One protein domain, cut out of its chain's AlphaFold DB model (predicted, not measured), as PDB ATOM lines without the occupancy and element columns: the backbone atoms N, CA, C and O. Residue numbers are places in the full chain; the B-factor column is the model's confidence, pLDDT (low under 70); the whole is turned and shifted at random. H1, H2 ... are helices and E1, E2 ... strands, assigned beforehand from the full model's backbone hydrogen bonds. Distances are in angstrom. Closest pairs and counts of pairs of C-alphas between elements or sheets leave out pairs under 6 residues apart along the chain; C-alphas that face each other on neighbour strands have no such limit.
ATOM      1  N   ARG A  11     212.214 147.773 258.553       93.62
ATOM      2  CA  ARG A  11     213.508 148.443 258.409       93.62
ATOM      3  C   ARG A  11     214.594 147.405 258.224       93.62
ATOM      4  O   ARG A  11     214.753 146.535 259.077       93.62
ATOM      5  N   PHE A  12     215.325 147.522 257.128       94.94
ATOM      6  CA  PHE A  12     216.500 146.714 256.853       94.94
ATOM      7  C   PHE A  12     217.751 147.435 257.343       94.94
ATOM      8  O   PHE A  12     217.913 148.644 257.163       94.94
ATOM      9  N   VAL A  13     218.633 146.659 257.957       95.88
ATOM     10  CA  VAL A  13     220.017 147.041 258.205       95.88
ATOM     11  C   VAL A  13     220.842 146.276 257.184       95.88
ATOM     12  O   VAL A  13     220.875 145.048 257.227       95.88
ATOM     13  N   ASP A  14     221.450 146.994 256.250       95.19
ATOM     14  CA  ASP A  14     222.198 146.400 255.149       95.19
ATOM     15  C   ASP A  14     223.702 146.587 255.367       95.19
ATOM     16  O   ASP A  14     224.198 147.711 255.432       95.19
ATOM     17  N   ILE A  15     224.422 145.482 255.557       94.19
ATOM     18  CA  ILE A  15     225.845 145.485 255.908       94.19
ATOM     19  C   ILE A  15     226.655 145.100 254.679       94.19
ATOM     20  O   ILE A  15     226.587 143.959 254.233       94.19
ATOM     21  N   GLY A  16     227.456 146.038 254.173       92.94
ATOM     22  CA  GLY A  16     228.126 145.884 252.884       92.94
ATOM     23  C   GLY A  16     227.185 146.228 251.735       92.94
ATOM     24  O   GLY A  16     226.950 145.404 250.861       92.94
ATOM     25  N   SER A  17     226.651 147.452 251.731       94.88
ATOM     26  CA  SER A  17     225.645 147.914 250.759       94.88
ATOM     27  C   SER A  17     226.149 148.115 249.323       94.88
ATOM     28  O   SER A  17     225.447 148.718 248.509       94.88
ATOM     29  N   ASN A  18     227.361 147.668 248.985       93.31
ATOM     30  CA  ASN A  18     227.865 147.717 247.617       93.31
ATOM     31  C   ASN A  18     227.018 146.809 246.694       93.31
ATOM     32  O   ASN A  18     226.992 145.597 246.902       93.31
ATOM     33  N   PRO A  19     226.373 147.337 245.636       89.44
ATOM     34  CA  PRO A  19     225.513 146.562 244.739       89.44
ATOM     35  C   PRO A  19     226.336 145.791 243.688       89.44
ATOM     36  O   PRO A  19     226.059 145.849 242.489       89.44
ATOM     37  N   CYS A  20     227.391 145.097 244.120       84.88
ATOM     38  CA  CYS A  20     228.307 144.359 243.247       84.88
ATOM     39  C   CYS A  20     227.668 143.117 242.610       84.88
ATOM     40  O   CYS A  20     228.083 142.721 241.522       84.88
ATOM     41  N   ASP A  21     226.632 142.565 243.248       82.19
ATOM     42  CA  ASP A  21     225.909 141.363 242.810       82.19
ATOM     43  C   ASP A  21     224.513 141.675 242.240       82.19
ATOM     44  O   ASP A  21     223.657 140.799 242.106       82.19
ATOM     45  N   GLY A  22     224.279 142.938 241.872       87.12
ATOM     46  CA  GLY A  22     223.015 143.419 241.325       87.12
ATOM     47  C   GLY A  22     222.102 144.053 242.373       87.12
ATOM     48  O   GLY A  22     222.553 144.599 243.380       87.12
ATOM     49  N   SER A  23     220.797 144.052 242.091       90.00
ATOM     50  CA  SER A  23     219.803 144.660 242.976       90.00
ATOM     51  C   SER A  23     219.684 143.906 244.305       90.00
ATOM     52  O   SER A  23     219.642 142.672 244.299       90.00
ATOM     53  N   PRO A  24     219.525 144.612 245.440       91.44
ATOM     54  CA  PRO A  24     219.327 143.956 246.723       91.44
ATOM     55  C   PRO A  24     217.997 143.191 246.758       91.44
ATOM     56  O   PRO A  24     216.996 143.620 246.179       91.44
ATOM     57  N   HIS A  25     217.944 142.091 247.516       91.31
ATOM     58  CA  HIS A  25     216.747 141.241 247.623       91.31
ATOM     59  C   HIS A  25     215.495 141.984 248.125       91.31
ATOM     60  O   HIS A  25     214.370 141.587 247.821       91.31
ATOM     61  N   TYR A  26     215.682 143.078 248.865       92.12
ATOM     62  CA  TYR A  26     214.617 143.927 249.400       92.12
ATOM     63  C   TYR A  26     214.194 145.077 248.454       92.12
ATOM     64  O   TYR A  26     213.324 145.868 248.821       92.12
ATOM     65  N   GLU A  27     214.745 145.185 247.234       93.06
ATOM     66  CA  GLU A  27     214.484 146.297 246.291       93.06
ATOM     67  C   GLU A  27     212.986 146.547 246.056       93.06
ATOM     68  O   GLU A  27     212.532 147.690 246.095       93.06
ATOM     69  N   LYS A  28     212.190 145.489 245.863       91.62
ATOM     70  CA  LYS A  28     210.746 145.629 245.608       91.62
ATOM     71  C   LYS A  28     209.998 146.289 246.770       91.62
ATOM     72  O   LYS A  28     209.014 146.982 246.536       91.62
ATOM     73  N   MET A  29     210.458 146.089 248.007       91.56
ATOM     74  CA  MET A  29     209.856 146.698 249.198       91.56
ATOM     75  C   MET A  29     210.250 148.170 249.346       91.56
ATOM     76  O   MET A  29     209.451 148.979 249.818       91.56
ATOM     77  N   LEU A  30     211.466 148.526 248.916       92.31
ATOM     78  CA  LEU A  30     211.879 149.923 248.823       92.31
ATOM     79  C   LEU A  30     211.035 150.669 247.789       92.31
ATOM     80  O   LEU A  30     210.492 151.726 248.099       92.31
ATOM     81  N   GLN A  31     210.878 150.085 246.597       91.25
ATOM     82  CA  GLN A  31     210.100 150.657 245.494       91.25
ATOM     83  C   GLN A  31     208.615 150.830 245.838       91.25
ATOM     84  O   GLN A  31     208.006 151.808 245.415       91.25
ATOM     85  N   SER A  32     208.031 149.918 246.622       89.12
ATOM     86  CA  SER A  32     206.645 150.045 247.091       89.12
ATOM     87  C   SER A  32     206.485 150.953 248.317       89.12
ATOM     88  O   SER A  32     205.364 151.178 248.768       89.12
ATOM     89  N   GLY A  33     207.581 151.480 248.873       89.44
ATOM     90  CA  GLY A  33     207.563 152.404 250.007       89.44
ATOM     91  C   GLY A  33     207.215 151.769 251.360       89.44
ATOM     92  O   GLY A  33     207.046 152.506 252.337       89.44
ATOM     93  N   ILE A  34     207.129 150.436 251.442       90.25
ATOM     94  CA  ILE A  34     206.743 149.688 252.659       90.25
ATOM     95  C   ILE A  34     207.935 149.305 253.547       90.25
ATOM     96  O   ILE A  34     207.752 148.750 254.636       90.25
ATOM     97  N   ALA A  35     209.156 149.588 253.091       93.00
ATOM     98  CA  ALA A  35     210.373 149.386 253.860       93.00
ATOM     99  C   ALA A  35     211.280 150.616 253.857       93.00
ATOM    100  O   ALA A  35     211.202 151.428 252.944       93.00
ATOM    101  N   ASP A  36     212.159 150.708 254.849       94.69
ATOM    102  CA  ASP A  36     213.284 151.643 254.895       94.69
ATOM    103  C   ASP A  36     214.602 150.855 254.961       94.69
ATOM    104  O   ASP A  36     214.625 149.728 255.468       94.69
ATOM    105  N   VAL A  37     215.710 151.457 254.529       95.94
ATOM    106  CA  VAL A  37     217.060 150.877 254.649       95.94
ATOM    107  C   VAL A  37     218.010 151.841 255.349       95.94
ATOM    108  O   VAL A  37     218.082 153.024 255.013       95.94
ATOM    109  N   ILE A  38     218.793 151.300 256.282       96.38
ATOM    110  CA  ILE A  38     220.049 151.899 256.739       96.38
ATOM    111  C   ILE A  38     221.177 151.006 256.225       96.38
ATOM    112  O   ILE A  38     221.341 149.879 256.696       96.38
ATOM    113  N   GLY A  39     221.916 151.500 255.238       95.75
ATOM    114  CA  GLY A  39     223.014 150.794 254.596       95.75
ATOM    115  C   GLY A  39     224.377 151.243 255.107       95.75
ATOM    116  O   GLY A  39     224.599 152.424 255.378       95.75
ATOM    117  N   PHE A  40     225.305 150.302 255.216       95.94
ATOM    118  CA  PHE A  40     226.671 150.522 255.677       95.94
ATOM    119  C   PHE A  40     227.655 150.068 254.603       95.94
ATOM    120  O   PHE A  40     227.670 148.897 254.229       95.94
ATOM    121  N   GLU A  41     228.492 150.988 254.121       95.62
ATOM    122  CA  GLU A  41     229.527 150.696 253.125       95.62
ATOM    123  C   GLU A  41     230.851 151.391 253.492       95.62
ATOM    124  O   GLU A  41     230.972 152.611 253.361       95.62
ATOM    125  N   PRO A  42     231.882 150.655 253.948       94.38
ATOM    126  CA  PRO A  42     233.137 151.258 254.401       94.38
ATOM    127  C   PRO A  42     233.995 151.879 253.288       94.38
ATOM    128  O   PRO A  42     234.889 152.688 253.579       94.38
ATOM    129  N   GLN A  43     233.771 151.520 252.024       93.00
ATOM    130  CA  GLN A  43     234.440 152.133 250.880       93.00
ATOM    131  C   GLN A  43     233.799 153.490 250.584       93.00
ATOM    132  O   GLN A  43     232.775 153.586 249.912       93.00
ATOM    133  N   LYS A  44     234.432 154.568 251.069       92.75
ATOM    134  CA  LYS A  44     233.906 155.945 250.969       92.75
ATOM    135  C   LYS A  44     233.442 156.330 249.564       92.75
ATOM    136  O   LYS A  44     232.432 157.011 249.445       92.75
ATOM    137  N   ASP A  45     234.159 155.918 248.524       93.50
ATOM    138  CA  ASP A  45     233.815 156.281 247.146       93.50
ATOM    139  C   ASP A  45     232.585 155.511 246.641       93.50
ATOM    140  O   ASP A  45     231.725 156.099 245.988       93.50
ATOM    141  N   VAL A  46     232.431 154.243 247.037       93.88
ATOM    142  CA  VAL A  46     231.224 153.443 246.769       93.88
ATOM    143  C   VAL A  46     230.028 154.010 247.537       93.88
ATOM    144  O   VAL A  46     228.976 154.245 246.949       93.88
ATOM    145  N   CYS A  47     230.197 154.326 248.824       95.62
ATOM    146  CA  CYS A  47     229.141 154.936 249.634       95.62
ATOM    147  C   CYS A  47     228.701 156.299 249.075       95.62
ATOM    148  O   CYS A  47     227.508 156.581 248.999       95.62
ATOM    149  N   LYS A  48     229.644 157.149 248.647       96.19
ATOM    150  CA  LYS A  48     229.321 158.425 247.989       96.19
ATOM    151  C   LYS A  48     228.534 158.209 246.704       96.19
ATOM    152  O   LYS A  48     227.570 158.934 246.477       96.19
ATOM    153  N   LYS A  49     228.923 157.219 245.894       94.81
ATOM    154  CA  LYS A  49     228.205 156.862 244.668       94.81
ATOM    155  C   LYS A  49     226.759 156.466 244.978       94.81
ATOM    156  O   LYS A  49     225.858 157.072 244.410       94.81
ATOM    157  N   LEU A  50     226.542 155.571 245.945       93.69
ATOM    158  CA  LEU A  50     225.204 155.171 246.408       93.69
ATOM    159  C   LEU A  50     224.339 156.366 246.828       93.69
ATOM    160  O   LEU A  50     223.189 156.480 246.409       93.69
ATOM    161  N   ILE A  51     224.904 157.283 247.618       95.19
ATOM    162  CA  ILE A  51     224.209 158.505 248.050       95.19
ATOM    163  C   ILE A  51     223.875 159.391 246.843       95.19
ATOM    164  O   ILE A  51     222.763 159.901 246.750       95.19
ATOM    165  N   SER A  52     224.820 159.565 245.916       95.25
ATOM    166  CA  SER A  52     224.647 160.441 244.750       95.25
ATOM    167  C   SER A  52     223.658 159.903 243.719       95.25
ATOM    168  O   SER A  52     222.971 160.688 243.075       95.25
ATOM    169  N   GLU A  53     223.570 158.580 243.568       92.12
ATOM    170  CA  GLU A  53     222.615 157.944 242.662       92.12
ATOM    171  C   GLU A  53     221.179 158.105 243.164       92.12
ATOM    172  O   GLU A  53     220.260 158.136 242.349       92.12
ATOM    173  N   GLY A  54     220.981 158.209 244.487       85.62
ATOM    174  CA  GLY A  54     219.683 158.539 245.080       85.62
ATOM    175  C   GLY A  54     218.555 157.604 244.637       85.62
ATOM    176  O   GLY A  54     217.409 158.031 244.535       85.62
ATOM    177  N   LYS A  55     218.878 156.335 244.334       87.50
ATOM    178  CA  LYS A  55     217.969 155.397 243.650       87.50
ATOM    179  C   LYS A  55     216.648 155.181 244.399       87.50
ATOM    180  O   LYS A  55     215.632 154.893 243.771       87.50
ATOM    181  N   TYR A  56     216.658 155.327 245.725       88.75
ATOM    182  CA  TYR A  56     215.474 155.196 246.567       88.75
ATOM    183  C   TYR A  56     215.435 156.301 247.628       88.75
ATOM    184  O   TYR A  56     216.442 156.595 248.270       88.75
ATOM    185  N   ASN A  57     214.249 156.871 247.855       88.69
ATOM    186  CA  ASN A  57     214.041 157.985 248.793       88.69
ATOM    187  C   ASN A  57     214.018 157.558 250.276       88.69
ATOM    188  O   ASN A  57     214.022 158.396 251.169       88.69
ATOM    189  N   ASN A  58     213.948 156.255 250.537       93.38
ATOM    190  CA  ASN A  58     213.812 155.605 251.844       93.38
ATOM    191  C   ASN A  58     215.089 154.851 252.262       93.38
ATOM    192  O   ASN A  58     215.031 153.906 253.051       93.38
ATOM    193  N   CYS A  59     216.241 155.285 251.744       95.06
ATOM    194  CA  CYS A  59     217.553 154.750 252.088       95.06
ATOM    195  C   CYS A  59     218.444 155.821 252.724       95.06
ATOM    196  O   CYS A  59     218.523 156.950 252.243       95.06
ATOM    197  N   VAL A  60     219.183 155.430 253.759       95.88
ATOM    198  CA  VAL A  60     220.304 156.198 254.312       95.88
ATOM    199  C   VAL A  60     221.552 155.332 254.230       95.88
ATOM    200  O   VAL A  60     221.558 154.230 254.770       95.88
ATOM    201  N   TYR A  61     222.608 155.824 253.581       96.50
ATOM    202  CA  TYR A  61     223.884 155.114 253.464       96.50
ATOM    203  C   TYR A  61     224.964 155.791 254.306       96.50
ATOM    204  O   TYR A  61     225.126 157.012 254.262       96.50
ATOM    205  N   LEU A  62     225.705 154.993 255.071       96.06
ATOM    206  CA  LEU A  62     226.722 155.455 256.006       96.06
ATOM    207  C   LEU A  62     228.097 154.860 255.658       96.06
ATOM    208  O   LEU A  62     228.203 153.650 255.444       96.06
ATOM    209  N   PRO A  63     229.175 155.670 255.652       95.44
ATOM    210  CA  PRO A  63     230.498 155.241 255.209       95.44
ATOM    211  C   PRO A  63     231.278 154.496 256.311       95.44
ATOM    212  O   PRO A  63     232.426 154.839 256.613       95.44
ATOM    213  N   TYR A  64     230.643 153.518 256.962       94.25
ATOM    214  CA  TYR A  64     231.194 152.788 258.106       94.25
ATOM    215  C   TYR A  64     231.182 151.279 257.876       94.25
ATOM    216  O   TYR A  64     230.281 150.745 257.237       94.25
ATOM    217  N   ALA A  65     232.165 150.590 258.455       93.75
ATOM    218  CA  ALA A  65     232.096 149.148 258.658       93.75
ATOM    219  C   ALA A  65     231.401 148.859 259.996       93.75
ATOM    220  O   ALA A  65     231.552 149.630 260.947       93.75
ATOM    221  N   ILE A  66     230.683 147.741 260.074       94.00
ATOM    222  CA  ILE A  66     230.047 147.256 261.303       94.00
ATOM    223  C   ILE A  66     230.853 146.096 261.891       94.00
ATOM    224  O   ILE A  66     231.369 145.261 261.151       94.00
ATOM    225  N   GLY A  67     230.976 146.055 263.218       91.94
ATOM    226  CA  GLY A  67     231.682 144.989 263.929       91.94
ATOM    227  C   GLY A  67     231.839 145.275 265.422       91.94
ATOM    228  O   GLY A  67     230.899 145.716 266.075       91.94
ATOM    229  N   ASP A  68     233.019 144.994 265.967       92.19
ATOM    230  CA  ASP A  68     233.269 144.835 267.408       92.19
ATOM    231  C   ASP A  68     233.495 146.133 268.210       92.19
ATOM    232  O   ASP A  68     233.799 146.075 269.399       92.19
ATOM    233  N   GLY A  69     233.380 147.310 267.596       91.75
ATOM    234  CA  GLY A  69     233.670 148.593 268.245       91.75
ATOM    235  C   GLY A  69     235.130 149.046 268.132       91.75
ATOM    236  O   GLY A  69     235.418 150.224 268.379       91.75
ATOM    237  N   ASN A  70     236.052 148.159 267.745       93.00
ATOM    238  CA  ASN A  70     237.485 148.441 267.699       93.00
ATOM    239  C   ASN A  70     237.939 148.909 266.312       93.00
ATOM    240  O   ASN A  70     237.227 148.818 265.310       93.00
ATOM    241  N   THR A  71     239.159 149.441 266.257       94.94
ATOM    242  CA  THR A  71     239.816 149.777 264.992       94.94
ATOM    243  C   THR A  71     240.582 148.570 264.474       94.94
ATOM    244  O   THR A  71     241.458 148.055 265.163       94.94
ATOM    245  N   HIS A  72     240.308 148.181 263.231       95.62
ATOM    246  CA  HIS A  72     240.990 147.087 262.542       95.62
ATOM    247  C   HIS A  72     241.514 147.534 261.180       95.62
ATOM    248  O   HIS A  72     241.092 148.559 260.639       95.62
ATOM    249  N   ILE A  73     242.420 146.748 260.596       95.62
ATOM    250  CA  ILE A  73     242.795 146.910 259.190       95.62
ATOM    251  C   ILE A  73     241.782 146.162 258.330       95.62
ATOM    252  O   ILE A  73     241.741 144.937 258.329       95.62
ATOM    253  N   LEU A  74     240.991 146.913 257.572       94.38
ATOM    254  CA  LEU A  74     240.124 146.376 256.538       94.38
ATOM    255  C   LEU A  74     240.899 146.329 255.216       94.38
ATOM    256  O   LEU A  74     241.310 147.368 254.688       94.38
ATOM    257  N   ASN A  75     241.095 145.127 254.685       94.38
ATOM    258  CA  ASN A  75     241.647 144.915 253.354       94.38
ATOM    259  C   ASN A  75     240.520 145.073 252.332       94.38
ATOM    260  O   ASN A  75     239.487 144.414 252.438       94.38
ATOM    261  N   GLN A  76     240.726 145.950 251.358       92.25
ATOM    262  CA  GLN A  76     239.866 146.122 250.193       92.25
ATOM    263  C   GLN A  76     240.551 145.467 249.005       92.25
ATOM    264  O   GLN A  76     241.751 145.668 248.771       92.25
ATOM    265  N   TYR A  77     239.779 144.678 248.278       89.88
ATOM    266  CA  TYR A  77     240.289 143.834 247.219       89.88
ATOM    267  C   TYR A  77     239.892 144.364 245.845       89.88
ATOM    268  O   TYR A  77     239.053 145.253 245.713       89.88
ATOM    269  N   LYS A  78     240.534 143.833 244.805       87.94
ATOM    270  CA  LYS A  78     240.295 144.238 243.418       87.94
ATOM    271  C   LYS A  78     238.832 144.081 242.999       87.94
ATOM    272  O   LYS A  78     238.316 144.922 242.267       87.94
ATOM    273  N   TYR A  79     238.165 143.025 243.458       87.06
ATOM    274  CA  TYR A  79     236.715 142.934 243.339       87.06
ATOM    275  C   TYR A  79     236.068 143.797 244.425       87.06
ATOM    276  O   TYR A  79     236.249 143.537 245.612       87.06
ATOM    277  N   SER A  80     235.314 144.819 244.016       87.06
ATOM    278  CA  SER A  80     234.774 145.833 244.932       87.06
ATOM    279  C   SER A  80     233.796 145.265 245.964       87.06
ATOM    280  O   SER A  80     233.633 145.854 247.032       87.06
ATOM    281  N   GLY A  81     233.160 144.128 245.668       87.56
ATOM    282  CA  GLY A  81     232.290 143.408 246.601       87.56
ATOM    283  C   GLY A  81     233.029 142.688 247.727       87.56
ATOM    284  O   GLY A  81     232.401 142.203 248.661       87.56
ATOM    285  N   LEU A  82     234.362 142.615 247.671       87.31
ATOM    286  CA  LEU A  82     235.168 141.936 248.675       87.31
ATOM    287  C   LEU A  82     235.945 142.947 249.525       87.31
ATOM    288  O   LEU A  82     236.865 143.627 249.062       87.31
ATOM    289  N   ALA A  83     235.614 142.976 250.813       90.06
ATOM    290  CA  ALA A  83     236.393 143.624 251.859       90.06
ATOM    291  C   ALA A  83     236.444 142.712 253.092       90.06
ATOM    292  O   ALA A  83     235.439 142.110 253.463       90.06
ATOM    293  N   SER A  84     237.611 142.575 253.725       90.94
ATOM    294  CA  SER A  84     237.785 141.668 254.868       90.94
ATOM    295  C   SER A  84     238.934 142.090 255.776       90.94
ATOM    296  O   SER A  84     239.936 142.643 255.320       90.94
ATOM    297  N   LEU A  85     238.817 141.792 257.070       93.81
ATOM    298  CA  LEU A  85     239.918 141.948 258.029       93.81
ATOM    299  C   LEU A  85     241.052 140.947 257.767       93.81
ATOM    300  O   LEU A  85     242.211 141.213 258.080       93.81
ATOM    301  N   PHE A  86     240.724 139.815 257.142       90.62
ATOM    302  CA  PHE A  86     241.644 138.715 256.883       90.62
ATOM    303  C   PHE A  86     241.960 138.588 255.389       90.62
ATOM    304  O   PHE A  86     241.115 138.935 254.553       90.62
ATOM    305  N   PRO A  87     243.155 138.082 255.034       86.44
ATOM    306  CA  PRO A  87     243.412 137.598 253.684       86.44
ATOM    307  C   PRO A  87     242.474 136.424 253.349       86.44
ATOM    308  O   PRO A  87     242.140 135.645 254.245       86.44
ATOM    309  N   PRO A  88     242.046 136.268 252.085       82.94
ATOM    310  CA  PRO A  88     241.294 135.095 251.668       82.94
ATOM    311  C   PRO A  88     242.165 133.844 251.784       82.94
ATOM    312  O   PRO A  88     243.348 133.858 251.436       82.94
ATOM    313  N   ASP A  89     241.559 132.748 252.231       85.88
ATOM    314  CA  ASP A  89     242.180 131.436 252.123       85.88
ATOM    315  C   ASP A  89     242.170 130.994 250.655       85.88
ATOM    316  O   ASP A  89     241.130 130.647 250.094       85.88
ATOM    317  N   ILE A  90     243.348 131.012 250.033       78.81
ATOM    318  CA  ILE A  90     243.528 130.719 248.610       78.81
ATOM    319  C   ILE A  90     243.101 129.287 248.264       78.81
ATOM    320  O   ILE A  90     242.615 129.059 247.155       78.81
ATOM    321  N   ALA A  91     243.239 128.328 249.188       82.50
ATOM    322  CA  ALA A  91     242.794 126.957 248.948       82.50
ATOM    323  C   ALA A  91     241.272 126.911 248.761       82.50
ATOM    324  O   ALA A  91     240.798 126.394 247.750       82.50
ATOM    325  N   THR A  92     240.528 127.542 249.672       77.50
ATOM    326  CA  THR A  92     239.067 127.677 249.581       77.50
ATOM    327  C   THR A  92     238.647 128.500 248.364       77.50
ATOM    328  O   THR A  92     237.757 128.097 247.616       77.50
ATOM    329  N   PHE A  93     239.318 129.622 248.101       74.25
ATOM    330  CA  PHE A  93     238.972 130.525 246.998       74.25
ATOM    331  C   PHE A  93     239.109 129.852 245.621       74.25
ATOM    332  O   PHE A  93     238.308 130.076 244.711       74.25
ATOM    333  N   ASN A  94     240.095 128.963 245.477       74.62
ATOM    334  CA  ASN A  94     240.351 128.225 244.242       74.62
ATOM    335  C   ASN A  94     239.346 127.101 243.947       74.62
ATOM    336  O   ASN A  94     239.365 126.585 242.823       74.62
ATOM    337  N   LEU A  95     238.494 126.722 244.909       78.38
ATOM    338  CA  LEU A  95     237.411 125.750 244.700       78.38
ATOM    339  C   LEU A  95     236.257 126.337 243.880       78.38
ATOM    340  O   LEU A  95     235.486 125.601 243.271       78.38
ATOM    341  N   SER A  96     236.148 127.661 243.836       69.38
ATOM    342  CA  SER A  96     235.074 128.369 243.147       69.38
ATOM    343  C   SER A  96     235.549 129.004 241.840       69.38
ATOM    344  O   SER A  96     236.424 129.872 241.828       69.38
ATOM    345  N   HIS A  97     234.925 128.616 240.724       66.50
ATOM    346  CA  HIS A  97     235.285 129.075 239.375       66.50
ATOM    347  C   HIS A  97     235.211 130.607 239.193       66.50
ATOM    348  O   HIS A  97     236.037 131.174 238.488       66.50
ATOM    349  N   ILE A  98     234.284 131.292 239.882       63.59
ATOM    350  CA  ILE A  98     234.063 132.752 239.775       63.59
ATOM    351  C   ILE A  98     235.290 133.530 240.260       63.59
ATOM    352  O   ILE A  98     235.652 134.577 239.732       63.59
ATOM    353  N   TYR A  99     235.937 132.994 241.282       62.62
ATOM    354  CA  TYR A  99     236.956 133.692 242.033       62.62
ATOM    355  C   TYR A  99     238.362 133.433 241.487       62.62
ATOM    356  O   TYR A  99     239.225 134.299 241.604       62.62
ATOM    357  N   ARG A 100     238.570 132.286 240.825       62.75
ATOM    358  CA  ARG A 100     239.860 131.820 240.296       62.75
ATOM    359  C   ARG A 100     240.373 132.623 239.094       62.75
ATOM    360  O   ARG A 100     241.577 132.839 238.987       62.75
ATOM    361  N   GLU A 101     239.493 133.077 238.202       56.28
ATOM    362  CA  GLU A 101     239.901 133.688 236.922       56.28
ATOM    363  C   GLU A 101     240.227 135.187 237.011       56.28
ATOM    364  O   GLU A 101     240.982 135.702 236.190       56.28
ATOM    365  N   GLN A 102     239.723 135.902 238.023       59.66
ATOM    366  CA  GLN A 102     239.809 137.372 238.056       59.66
ATOM    367  C   GLN A 102     240.890 137.941 238.984       59.66
ATOM    368  O   GLN A 102     241.064 139.163 239.042       59.66
ATOM    369  N   ARG A 103     241.617 137.087 239.721       64.50
ATOM    370  CA  ARG A 103     242.508 137.509 240.822       64.50
ATOM    371  C   ARG A 103     241.837 138.524 241.750       64.50
ATOM    372  O   ARG A 103     242.438 139.505 242.187       64.50
ATOM    373  N   SER A 104     240.560 138.295 242.044       71.12
ATOM    374  CA  SER A 104     239.738 139.191 242.858       71.12
ATOM    375  C   SER A 104     240.254 139.348 244.290       71.12
ATOM    376  O   SER A 104     239.813 140.260 244.973       71.12
ATOM    377  N   TRP A 105     241.215 138.517 244.712       74.69
ATOM    378  CA  TRP A 105     241.888 138.523 246.012       74.69
ATOM    379  C   TRP A 105     243.120 139.440 246.112       74.69
ATOM    380  O   TRP A 105     243.767 139.480 247.162       74.69
ATOM    381  N   GLU A 106     243.496 140.165 245.056       85.38
ATOM    382  CA  GLU A 106     244.580 141.152 245.149       85.38
ATOM    383  C   GLU A 106     244.137 142.336 246.029       85.38
ATOM    384  O   GLU A 106     243.119 142.974 245.756       85.38
ATOM    385  N   ILE A 107     244.891 142.626 247.099       88.31
ATOM    386  CA  ILE A 107     244.624 143.775 247.978       88.31
ATOM    387  C   ILE A 107     245.021 145.050 247.237       88.31
ATOM    388  O   ILE A 107     246.198 145.259 246.945       88.31
ATOM    389  N   ILE A 108     244.052 145.927 246.993       91.88
ATOM    390  CA  ILE A 108     244.281 147.231 246.353       91.88
ATOM    391  C   ILE A 108     244.429 148.355 247.378       91.88
ATOM    392  O   ILE A 108     245.027 149.389 247.089       91.88
ATOM    393  N   LYS A 109     243.887 148.165 248.588       91.00
ATOM    394  CA  LYS A 109     243.942 149.163 249.655       91.00
ATOM    395  C   LYS A 109     243.803 148.521 251.029       91.00
ATOM    396  O   LYS A 109     243.017 147.600 251.230       91.00
ATOM    397  N   LYS A 110     244.547 149.056 251.994       90.75
ATOM    398  CA  LYS A 110     244.379 148.774 253.423       90.75
ATOM    399  C   LYS A 110     243.869 150.032 254.101       90.75
ATOM    400  O   LYS A 110     244.437 151.107 253.912       90.75
ATOM    401  N   GLN A 111     242.795 149.908 254.864       91.12
ATOM    402  CA  GLN A 111     242.170 151.031 255.549       91.12
ATOM    403  C   GLN A 111     242.030 150.704 257.031       91.12
ATOM    404  O   GLN A 111     241.415 149.702 257.381       91.12
ATOM    405  N   ALA A 112     242.567 151.563 257.901       86.88
ATOM    406  CA  ALA A 112     242.189 151.540 259.307       86.88
ATOM    407  C   ALA A 112     240.714 151.948 259.409       86.88
ATOM    408  O   ALA A 112     240.339 153.059 259.026       86.88
ATOM    409  N   SER A 113     239.881 151.033 259.886       87.19
ATOM    410  CA  SER A 113     238.437 151.202 259.967       87.19
ATOM    411  C   SER A 113     237.994 150.929 261.391       87.19
ATOM    412  O   SER A 113     238.245 149.849 261.923       87.19
ATOM    413  N   LYS A 114     237.320 151.909 262.001       90.44
ATOM    414  CA  LYS A 114     236.574 151.667 263.231       90.44
ATOM    415  C   LYS A 114     235.324 150.877 262.872       90.44
ATOM    416  O   LYS A 114     234.529 151.328 262.046       90.44
ATOM    417  N   LEU A 115     235.203 149.689 263.444       85.69
ATOM    418  CA  LEU A 115     234.043 148.836 263.265       85.69
ATOM    419  C   LEU A 115     232.979 149.311 264.241       85.69
ATOM    420  O   LEU A 115     233.118 149.120 265.440       85.69
ATOM    421  N   ASN A 116     231.946 149.988 263.761       81.88
ATOM    422  CA  ASN A 116     230.910 150.492 264.650       81.88
ATOM    423  C   ASN A 116     230.009 149.337 265.098       81.88
ATOM    424  O   ASN A 116     229.626 148.490 264.293       81.88
TER     425      ASN A 116
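What this domain is: This is residues 11 to 116 of the 123 residues of an uncharacterized protein of Escherichia coli (UniProt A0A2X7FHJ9). Two lobes lie end to end: a small parallel sheet E1 E2 E3 with helices H1 and H2 over one face, and a long two-stranded ribbon E4 E5 with a loop, residues 78 to 89, that folds back beside E4. The short helices H3 and H4 lie beyond the ribbon's end where E4 ends and E5 begins; at its other end, residues 65 to 66 pair with residues 115 to 116 of E5. The printed part has 106 residues with four named helices and five named strands, in the order E1 H1 E2 H2 E3 E4 H3 H4 E5, of the mixed class, helices and strands. The sheets run E1, E2, E3, parallel, and E4, E5, antiparallel. The whole is compact, with a radius of gyration of the C-alphas of 15.0 A and spans of 43 by 33 by 22 A.

Where its parts are: E1, residues 11 to 15, is 12.9 A long and begins at C-alpha 11 (213.508, 148.443, 258.409). H1 is residues 27 to 31, 6.2 A, and E2 residues 35 to 40, 16.4 A. H2, residues 44 to 53, is 14.2 A long from C-alpha 44 (233.906, 155.945, 250.969). E3 is residues 59 to 62, 10.0 A, and E4 residues 71 to 77, 18.7 A. H3, residues 90 to 93, is 4.8 A and H4, residues 97 to 100, is 5.4 A. E5, residues 107 to 116, is 22.6 A long, bends by 61 degrees at residue 112 and ends at C-alpha 116 (230.910, 150.492, 264.650).

How they stand to each other: E1 and E2 are parallel at 22 degrees, with N 12 and O 36 2.8 A apart, within hydrogen-bond range. E2 and E3 are parallel at 14 degrees, with N 60 and O 37 at 2.9 A. E1, H1, E2 and E2, H2, E3 are strand-helix-strand units, parallel neighbour strands with a helix between, each with a right-handed crossover. H1 and H2 are on the same face of this sheet, at heights of 7.4 A over E2 and 8.8 A over E3; each height rests on only just enough C-alphas of the sheet, 6. H2 runs along the strands, at 18 degrees to E3 on the local plane; their closest C-alphas, Ile 51 and Tyr 61, are 6.4 A apart. E3 and E4 are apart. E4 and E5 are antiparallel at 145 degrees, with N 74 and O 111 at 2.8 A. H3 and H4 are close but not clearly touching, the C-alphas of Phe 93 and Tyr 99 being closest at 6.2 A. In H1 and H2 every O i to N i+4 pair is within hydrogen-bond range; H3 and H4 are too short for such a pair.

The domain as a whole: The C-alphas farthest apart, Gly 33 and Ala 91, are 43.5 A apart. The printed part has no cut. The links E1 to H1 and E4 to H3 are long. Mean pLDDT of the printed part is 88.4; residues 96 to 103 are under 70.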